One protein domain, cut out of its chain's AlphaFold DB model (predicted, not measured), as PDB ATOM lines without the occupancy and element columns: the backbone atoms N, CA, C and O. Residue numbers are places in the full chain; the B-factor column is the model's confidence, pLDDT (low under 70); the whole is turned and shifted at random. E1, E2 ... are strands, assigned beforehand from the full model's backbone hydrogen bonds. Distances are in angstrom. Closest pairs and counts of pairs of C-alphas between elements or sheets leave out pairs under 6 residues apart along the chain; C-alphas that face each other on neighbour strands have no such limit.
ATOM      1  N   VAL A  15      85.905  -2.349  45.109       79.00
ATOM      2  CA  VAL A  15      86.858  -2.005  44.051       79.00
ATOM      3  C   VAL A  15      87.951  -3.065  43.938       79.00
ATOM      4  O   VAL A  15      88.616  -3.401  44.914       79.00
ATOM      5  N   LYS A  16      88.182  -3.559  42.721       80.25
ATOM      6  CA  LYS A  16      89.361  -4.352  42.366       80.25
ATOM      7  C   LYS A  16      90.277  -3.533  41.466       80.25
ATOM      8  O   LYS A  16      89.861  -3.051  40.411       80.25
ATOM      9  N   LYS A  17      91.536  -3.396  41.880       76.81
ATOM     10  CA  LYS A  17      92.575  -2.668  41.146       76.81
ATOM     11  C   LYS A  17      93.424  -3.633  40.320       76.81
ATOM     12  O   LYS A  17      93.922  -4.629  40.834       76.81
ATOM     13  N   SER A  18      93.607  -3.306  39.048       77.56
ATOM     14  CA  SER A  18      94.593  -3.904  38.142       77.56
ATOM     15  C   SER A  18      95.586  -2.827  37.681       77.56
ATOM     16  O   SER A  18      95.407  -1.650  37.984       77.56
ATOM     17  N   ARG A  19      96.642  -3.203  36.939       71.69
ATOM     18  CA  ARG A  19      97.731  -2.274  36.551       71.69
ATOM     19  C   ARG A  19      97.254  -0.990  35.852       71.69
ATOM     20  O   ARG A  19      97.814   0.060  36.115       71.69
ATOM     21  N   HIS A  20      96.225  -1.066  35.006       72.12
ATOM     22  CA  HIS A  20      95.689   0.089  34.260       72.12
ATOM     23  C   HIS A  20      94.151   0.136  34.236       72.12
ATOM     24  O   HIS A  20      93.551   0.875  33.453       72.12
ATOM     25  N   SER A  21      93.493  -0.680  35.060       76.50
ATOM     26  CA  SER A  21      92.035  -0.777  35.088       76.50
ATOM     27  C   SER A  21      91.505  -0.948  36.505       76.50
ATOM     28  O   SER A  21      92.124  -1.602  37.346       76.50
ATOM     29  N   TYR A  22      90.342  -0.355  36.748       75.88
ATOM     30  CA  TYR A  22      89.585  -0.479  37.986       75.88
ATOM     31  C   TYR A  22      88.258  -1.137  37.655       75.88
ATOM     32  O   TYR A  22      87.544  -0.709  36.745       75.88
ATOM     33  N   GLU A  23      87.946  -2.186  38.398       81.50
ATOM     34  CA  GLU A  23      86.651  -2.843  38.366       81.50
ATOM     35  C   GLU A  23      85.915  -2.481  39.654       81.50
ATOM     36  O   GLU A  23      86.303  -2.883  40.750       81.50
ATOM     37  N   ILE A  24      84.858  -1.689  39.516       80.88
ATOM     38  CA  ILE A  24      83.999  -1.264  40.615       80.88
ATOM     39  C   ILE A  24      82.750  -2.136  40.572       80.88
ATOM     40  O   ILE A  24      82.025  -2.132  39.579       80.88
ATOM     41  N   SER A  25      82.493  -2.881  41.639       81.44
ATOM     42  CA  SER A  25      81.318  -3.738  41.769       81.44
ATOM     43  C   SER A  25      80.418  -3.253  42.898       81.44
ATOM     44  O   SER A  25      80.866  -3.073  44.025       81.44
ATOM     45  N   PHE A  26      79.139  -3.045  42.610       84.62
ATOM     46  CA  PHE A  26      78.149  -2.607  43.597       84.62
ATOM     47  C   PHE A  26      76.849  -3.392  43.415       84.62
ATOM     48  O   PHE A  26      76.622  -3.994  42.365       84.62
ATOM     49  N   ARG A  27      76.000  -3.431  44.442       86.25
ATOM     50  CA  ARG A  27      74.694  -4.105  44.387       86.25
ATOM     51  C   ARG A  27      73.599  -3.077  44.648       86.25
ATOM     52  O   ARG A  27      73.509  -2.615  45.780       86.25
ATOM     53  N   PRO A  28      72.794  -2.697  43.644       86.56
ATOM     54  CA  PRO A  28      71.715  -1.750  43.868       86.56
ATOM     55  C   PRO A  28      70.628  -2.384  44.744       86.56
ATOM     56  O   PRO A  28      70.228  -3.523  44.501       86.56
ATOM     57  N   ALA A  29      70.165  -1.650  45.756       85.25
ATOM     58  CA  ALA A  29      69.111  -2.096  46.671       85.25
ATOM     59  C   ALA A  29      67.711  -1.632  46.237       85.25
ATOM     60  O   ALA A  29      66.727  -2.314  46.498       85.25
ATOM     61  N   GLU A  30      67.622  -0.498  45.539       86.75
ATOM     62  CA  GLU A  30      66.350   0.130  45.182       86.75
ATOM     63  C   GLU A  30      66.123   0.172  43.670       86.75
ATOM     64  O   GLU A  30      67.038   0.445  42.885       86.75
ATOM     65  N   ILE A  31      64.870  -0.029  43.269       90.00
ATOM     66  CA  ILE A  31      64.409   0.109  41.885       90.00
ATOM     67  C   ILE A  31      64.373   1.589  41.504       90.00
ATOM     68  O   ILE A  31      63.928   2.437  42.278       90.00
ATOM     69  N   GLY A  32      64.798   1.907  40.282       87.38
ATOM     70  CA  GLY A  32      64.708   3.258  39.737       87.38
ATOM     71  C   GLY A  32      65.986   3.739  39.067       87.38
ATOM     72  O   GLY A  32      66.914   2.979  38.795       87.38
ATOM     73  N   THR A  33      66.013   5.032  38.749       85.56
ATOM     74  CA  THR A  33      67.159   5.660  38.084       85.56
ATOM     75  C   THR A  33      68.114   6.235  39.119       85.56
ATOM     76  O   THR A  33      67.831   7.258  39.747       85.56
ATOM     77  N   HIS A  34      69.273   5.602  39.240       83.06
ATOM     78  CA  HIS A  34      70.390   6.029  40.073       83.06
ATOM     79  C   HIS A  34      71.385   6.851  39.256       83.06
ATOM     80  O   HIS A  34      71.495   6.693  38.039       83.06
ATOM     81  N   LYS A  35      72.106   7.753  39.920       82.81
ATOM     82  CA  LYS A  35      73.150   8.575  39.296       82.81
ATOM     83  C   LYS A  35      74.487   8.198  39.899       82.81
ATOM     84  O   LYS A  35      74.691   8.395  41.091       82.81
ATOM     85  N   VAL A  36      75.388   7.694  39.069       81.06
ATOM     86  CA  VAL A  36      76.750   7.380  39.492       81.06
ATOM     87  C   VAL A  36      77.655   8.568  39.211       81.06
ATOM     88  O   VAL A  36      77.696   9.087  38.089       81.06
ATOM     89  N   MET A  37      78.370   8.984  40.252       79.31
ATOM     90  CA  MET A  37      79.381  10.033  40.224       79.31
ATOM     91  C   MET A  37      80.746   9.377  40.399       79.31
ATOM     92  O   MET A  37      80.941   8.584  41.313       79.31
ATOM     93  N   ILE A  38      81.674   9.674  39.496       76.31
ATOM     94  CA  ILE A  38      83.017   9.096  39.487       76.31
ATOM     95  C   ILE A  38      84.011  10.242  39.611       76.31
ATOM     96  O   ILE A  38      84.027  11.139  38.765       76.31
ATOM     97  N   TYR A  39      84.846  10.182  40.642       77.62
ATOM     98  CA  TYR A  39      85.932  11.123  40.885       77.62
ATOM     99  C   TYR A  39      87.265  10.427  40.604       77.62
ATOM    100  O   TYR A  39      87.463   9.273  40.976       77.62
ATOM    101  N   VAL A  40      88.159  11.116  39.904       71.50
ATOM    102  CA  VAL A  40      89.523  10.666  39.608       71.50
ATOM    103  C   VAL A  40      90.452  11.760  40.109       71.50
ATOM    104  O   VAL A  40      90.381  12.874  39.594       71.50
ATOM    105  N   ASN A  41      91.280  11.466  41.116       70.50
ATOM    106  CA  ASN A  41      92.163  12.446  41.768       70.50
ATOM    107  C   ASN A  41      91.388  13.712  42.189       70.50
ATOM    108  O   ASN A  41      91.679  14.814  41.724       70.50
ATOM    109  N   ASP A  42      90.302  13.524  42.950       74.94
ATOM    110  CA  ASP A  42      89.360  14.570  43.392       74.94
ATOM    111  C   ASP A  42      88.672  15.378  42.273       74.94
ATOM    112  O   ASP A  42      87.893  16.300  42.530       74.94
ATOM    113  N   THR A  43      88.888  15.013  41.009       74.81
ATOM    114  CA  THR A  43      88.279  15.667  39.853       74.81
ATOM    115  C   THR A  43      87.104  14.843  39.346       74.81
ATOM    116  O   THR A  43      87.246  13.669  39.000       74.81
ATOM    117  N   LEU A  44      85.924  15.461  39.261       76.06
ATOM    118  CA  LEU A  44      84.740  14.811  38.704       76.06
ATOM    119  C   LEU A  44      84.972  14.439  37.231       76.06
ATOM    120  O   LEU A  44      85.369  15.274  36.414       76.06
ATOM    121  N   HIS A  45      84.677  13.192  36.874       74.62
ATOM    122  CA  HIS A  45      84.800  12.725  35.502       74.62
ATOM    123  C   HIS A  45      83.855  13.516  34.567       74.62
ATOM    124  O   HIS A  45      82.672  13.663  34.878       74.62
ATOM    125  N   PRO A  46      84.314  13.974  33.385       74.50
ATOM    126  CA  PRO A  46      83.567  14.894  32.512       74.50
ATOM    127  C   PRO A  46      82.236  14.346  31.974       74.50
ATOM    128  O   PRO A  46      81.380  15.123  31.571       74.50
ATOM    129  N   MET A  47      82.066  13.023  31.933       73.25
ATOM    130  CA  MET A  47      80.817  12.376  31.497       73.25
ATOM    131  C   MET A  47      79.844  12.069  32.648       73.25
ATOM    132  O   MET A  47      78.777  11.515  32.401       73.25
ATOM    133  N   CYS A  48      80.190  12.404  33.897       76.19
ATOM    134  CA  CYS A  48      79.240  12.300  35.003       76.19
ATOM    135  C   CYS A  48      78.163  13.397  34.909       76.19
ATOM    136  O   CYS A  48      78.460  14.505  34.460       76.19
ATOM    137  N   PRO A  49      76.934  13.144  35.395       83.38
ATOM    138  CA  PRO A  49      76.471  11.914  36.043       83.38
ATOM    139  C   PRO A  49      76.151  10.802  35.042       83.38
ATOM    140  O   PRO A  49      75.544  11.045  34.000       83.38
ATOM    141  N   PHE A  50      76.463   9.563  35.413       78.19
ATOM    142  CA  PHE A  50      76.062   8.401  34.628       78.19
ATOM    143  C   PHE A  50      74.744   7.823  35.153       78.19
ATOM    144  O   PHE A  50      74.695   7.371  36.301       78.19
ATOM    145  N   PRO A  51      73.661   7.836  34.356       79.44
ATOM    146  CA  PRO A  51      72.394   7.262  34.777       79.44
ATOM    147  C   PRO A  51      72.453   5.733  34.695       79.44
ATOM    148  O   PRO A  51      72.719   5.166  33.635       79.44
ATOM    149  N   ILE A  52      72.146   5.070  35.804       83.56
ATOM    150  CA  ILE A  52      71.962   3.621  35.872       83.56
ATOM    151  C   ILE A  52      70.506   3.355  36.202       83.56
ATOM    152  O   ILE A  52      69.978   3.865  37.188       83.56
ATOM    153  N   ARG A  53      69.842   2.556  35.373       87.88
ATOM    154  CA  ARG A  53      68.467   2.134  35.630       87.88
ATOM    155  C   ARG A  53      68.492   0.788  36.323       87.88
ATOM    156  O   ARG A  53      69.138  -0.140  35.842       87.88
ATOM    157  N   VAL A  54      67.797   0.695  37.442       90.19
ATOM    158  CA  VAL A  54      67.676  -0.524  38.228       90.19
ATOM    159  C   VAL A  54      66.256  -1.050  38.107       90.19
ATOM    160  O   VAL A  54      65.303  -0.277  38.222       90.19
ATOM    161  N   TYR A  55      66.137  -2.350  37.858       93.31
ATOM    162  CA  TYR A  55      64.870  -3.062  37.727       93.31
ATOM    163  C   TYR A  55      64.805  -4.264  38.671       93.31
ATOM    164  O   TYR A  55      65.842  -4.785  39.097       93.31
ATOM    165  N   ASP A  56      63.595  -4.736  38.948       92.81
ATOM    166  CA  ASP A  56      63.352  -6.016  39.602       92.81
ATOM    167  C   ASP A  56      62.212  -6.769  38.908       92.81
ATOM    168  O   ASP A  56      61.081  -6.297  38.842       92.81
ATOM    169  N   THR A 215      91.927   9.516  31.162       57.12
ATOM    170  CA  THR A 215      91.211   8.427  31.830       57.12
ATOM    171  C   THR A 215      89.829   8.265  31.213       57.12
ATOM    172  O   THR A 215      89.074   9.234  31.125       57.12
ATOM    173  N   SER A 216      89.531   7.061  30.728       57.25
ATOM    174  CA  SER A 216      88.289   6.766  30.021       57.25
ATOM    175  C   SER A 216      87.500   5.722  30.794       57.25
ATOM    176  O   SER A 216      87.982   4.632  31.108       57.25
ATOM    177  N   VAL A 217      86.257   6.053  31.125       59.06
ATOM    178  CA  VAL A 217      85.328   5.058  31.652       59.06
ATOM    179  C   VAL A 217      84.815   4.250  30.468       59.06
ATOM    180  O   VAL A 217      84.125   4.780  29.599       59.06
ATOM    181  N   SER A 218      85.213   2.982  30.393       60.22
ATOM    182  CA  SER A 218      85.031   2.165  29.192       60.22
ATOM    183  C   SER A 218      83.674   1.467  29.154       60.22
ATOM    184  O   SER A 218      83.137   1.237  28.069       60.22
ATOM    185  N   LYS A 219      83.091   1.136  30.318       61.75
ATOM    186  CA  LYS A 219      81.809   0.422  30.376       61.75
ATOM    187  C   LYS A 219      81.051   0.707  31.670       61.75
ATOM    188  O   LYS A 219      81.475   0.290  32.746       61.75
ATOM    189  N   ILE A 220      79.905   1.374  31.543       66.44
ATOM    190  CA  ILE A 220      78.915   1.511  32.616       66.44
ATOM    191  C   ILE A 220      77.652   0.764  32.190       66.44
ATOM    192  O   ILE A 220      77.160   0.990  31.080       66.44
ATOM    193  N   PRO A 221      77.115  -0.128  33.037       66.31
ATOM    194  CA  PRO A 221      75.868  -0.806  32.745       66.31
ATOM    195  C   PRO A 221      74.727   0.213  32.792       66.31
ATOM    196  O   PRO A 221      74.421   0.785  33.832       66.31
ATOM    197  N   SER A 222      74.072   0.436  31.653       73.62
ATOM    198  CA  SER A 222      72.896   1.311  31.563       73.62
ATOM    199  C   SER A 222      71.641   0.705  32.211       73.62
ATOM    200  O   SER A 222      70.628   1.395  32.370       73.62
ATOM    201  N   LEU A 223      71.707  -0.582  32.571       81.38
ATOM    202  CA  LEU A 223      70.644  -1.366  33.187       81.38
ATOM    203  C   LEU A 223      71.237  -2.364  34.199       81.38
ATOM    204  O   LEU A 223      72.239  -3.016  33.905       81.38
ATOM    205  N   SER A 224      70.650  -2.482  35.387       84.88
ATOM    206  CA  SER A 224      71.085  -3.381  36.471       84.88
ATOM    207  C   SER A 224      69.884  -3.967  37.216       84.88
ATOM    208  O   SER A 224      68.810  -3.375  37.200       84.88
ATOM    209  N   ARG A 225      70.051  -5.121  37.871       88.38
ATOM    210  CA  ARG A 225      68.988  -5.766  38.658       88.38
ATOM    211  C   ARG A 225      69.210  -5.560  40.154       88.38
ATOM    212  O   ARG A 225      70.352  -5.670  40.607       88.38
ATOM    213  N   VAL A 226      68.136  -5.318  40.907       89.12
ATOM    214  CA  VAL A 226      68.178  -5.253  42.377       89.12
ATOM    215  C   VAL A 226      68.868  -6.494  42.960       89.12
ATOM    216  O   VAL A 226      68.643  -7.625  42.523       89.12
ATOM    217  N   GLY A 227      69.783  -6.281  43.905       84.69
ATOM    218  CA  GLY A 227      70.520  -7.339  44.602       84.69
ATOM    219  C   GLY A 227      71.599  -8.059  43.778       84.69
ATOM    220  O   GLY A 227      72.408  -8.799  44.348       84.69
ATOM    221  N   ARG A 228      71.682  -7.841  42.458       87.12
ATOM    222  CA  ARG A 228      72.731  -8.427  41.605       87.12
ATOM    223  C   ARG A 228      73.946  -7.501  41.509       87.12
ATOM    224  O   ARG A 228      73.781  -6.287  41.438       87.12
ATOM    225  N   PRO A 229      75.179  -8.046  41.504       84.06
ATOM    226  CA  PRO A 229      76.370  -7.224  41.341       84.06
ATOM    227  C   PRO A 229      76.405  -6.610  39.936       84.06
ATOM    228  O   PRO A 229      76.363  -7.321  38.933       84.06
ATOM    229  N   ALA A 230      76.482  -5.288  39.878       82.50
ATOM    230  CA  ALA A 230      76.752  -4.517  38.678       82.50
ATOM    231  C   ALA A 230      78.234  -4.129  38.663       82.50
ATOM    232  O   ALA A 230      78.782  -3.749  39.695       82.50
ATOM    233  N   HIS A 231      78.874  -4.232  37.498       81.12
ATOM    234  CA  HIS A 231      80.304  -3.981  37.324       81.12
ATOM    235  C   HIS A 231      80.517  -2.754  36.437       81.12
ATOM    236  O   HIS A 231      79.993  -2.695  35.323       81.12
ATOM    237  N   ILE A 232      81.300  -1.793  36.916       80.06
ATOM    238  CA  ILE A 232      81.772  -0.632  36.163       80.06
ATOM    239  C   ILE A 232      83.266  -0.816  35.916       80.06
ATOM    240  O   ILE A 232      84.032  -1.054  36.850       80.06
ATOM    241  N   PHE A 233      83.675  -0.674  34.658       78.50
ATOM    242  CA  PHE A 233      85.076  -0.765  34.261       78.50
ATOM    243  C   PHE A 233      85.605   0.623  33.903       78.50
ATOM    244  O   PHE A 233      85.070   1.305  33.022       78.50
ATOM    245  N   ILE A 234      86.672   1.028  34.585       74.50
ATOM    246  CA  ILE A 234      87.385   2.283  34.340       74.50
ATOM    247  C   ILE A 234      88.782   1.935  33.843       74.50
ATOM    248  O   ILE A 234      89.500   1.182  34.498       74.50
ATOM    249  N   THR A 235      89.175   2.492  32.700       73.06
ATOM    250  CA  THR A 235      90.516   2.324  32.139       73.06
ATOM    251  C   THR A 235      91.268   3.644  32.274       73.06
ATOM    252  O   THR A 235      90.860   4.666  31.714       73.06
ATOM    253  N   LEU A 236      92.369   3.638  33.023       67.06
ATOM    254  CA  LEU A 236      93.229   4.812  33.138       67.06
ATOM    255  C   LEU A 236      94.098   4.939  31.885       67.06
ATOM    256  O   LEU A 236      94.632   3.947  31.388       67.06
TER     257      LEU A 236
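This is residues 15 to 56 and 215 to 236 of the 348 residues of an uncharacterized protein of Brugia timori (UniProt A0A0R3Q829). Two small sheets lie nearly end to end along the longest axis: the four-stranded sheet of E1, E2, E7 and E5, and the three-stranded sheet of E3, E4 and E6. The long link of residues 37 to 49, between E3 and E4, folds back along one side of the four-stranded sheet. The printed part has 64 residues with no named helix and seven strands, E1 to E7 in order along the chain, and its class is all strand. The first sheet runs E1, E2, E7, E5, antiparallel throughout, and the second runs E3, E4, E6 and is mixed. The whole is compact, with a radius of gyration of the C-alphas of 11.9 A, and only just elongated, with spans of 34 by 22 by 17 A.

Find C-alpha 15 at (86.858, -2.005, 44.051), where E1, residues 15 to 17, begins and runs 6.4 A. Next come E2, residues 21 to 26, 16.4 A long, and E3, residues 32 to 36, 12.7 A. E4, residues 50 to 55, starts with C-alpha 50 at (76.062, 8.401, 34.628) and is 16.3 A long. Past the cut look for E5, residues 216 to 219, 9.1 A, and E6, residues 223 to 225, 7.2 A. E7, residues 230 to 235, runs 16.7 A to C-alpha 235 at (90.516, 2.324, 32.139).

Begin with the edge strand E1, which forms an antiparallel hairpin with E2; N 16 and O 23 are 2.8 A apart, within hydrogen-bond range. E2 and E7 are antiparallel at 161 degrees, with N 24 and O 232 at 2.9 A and N 232 and O 24 at 2.8 A. E7 and the edge strand E5 are antiparallel at 150 degrees, with N 216 and O 235 at 2.9 A. From edge to edge this sheet's strands turn by 59 degrees. In the other sheet, E3 and E4 form a hairpin at 149 degrees, with N 34 and O 52 at 2.8 A. E4 and E6 are parallel at 40 degrees, with N 224 and O 53 at 2.8 A. Between the sheets, the closest C-alphas of E6 and E7, those of Ser 224 and Ala 230, are 6.2 A apart, while E2 and E3 are apart.

The two C-alphas farthest apart, those of Arg 19 and Asp 56, are 34.7 A apart. Residues 57 to 214 are not printed, and C-alphas 56 and 215 are 32.3 A apart across the cut. Of the links that are printed whole, E3 to E4 is long, with 13 residues, and the others are tight. Within the long link, look for a short antiparallel pairing of residues 39 to 40 with 43 to 44. The mean pLDDT of the printed part is 78.4, and residues 215 to 221 and 236 are under 70.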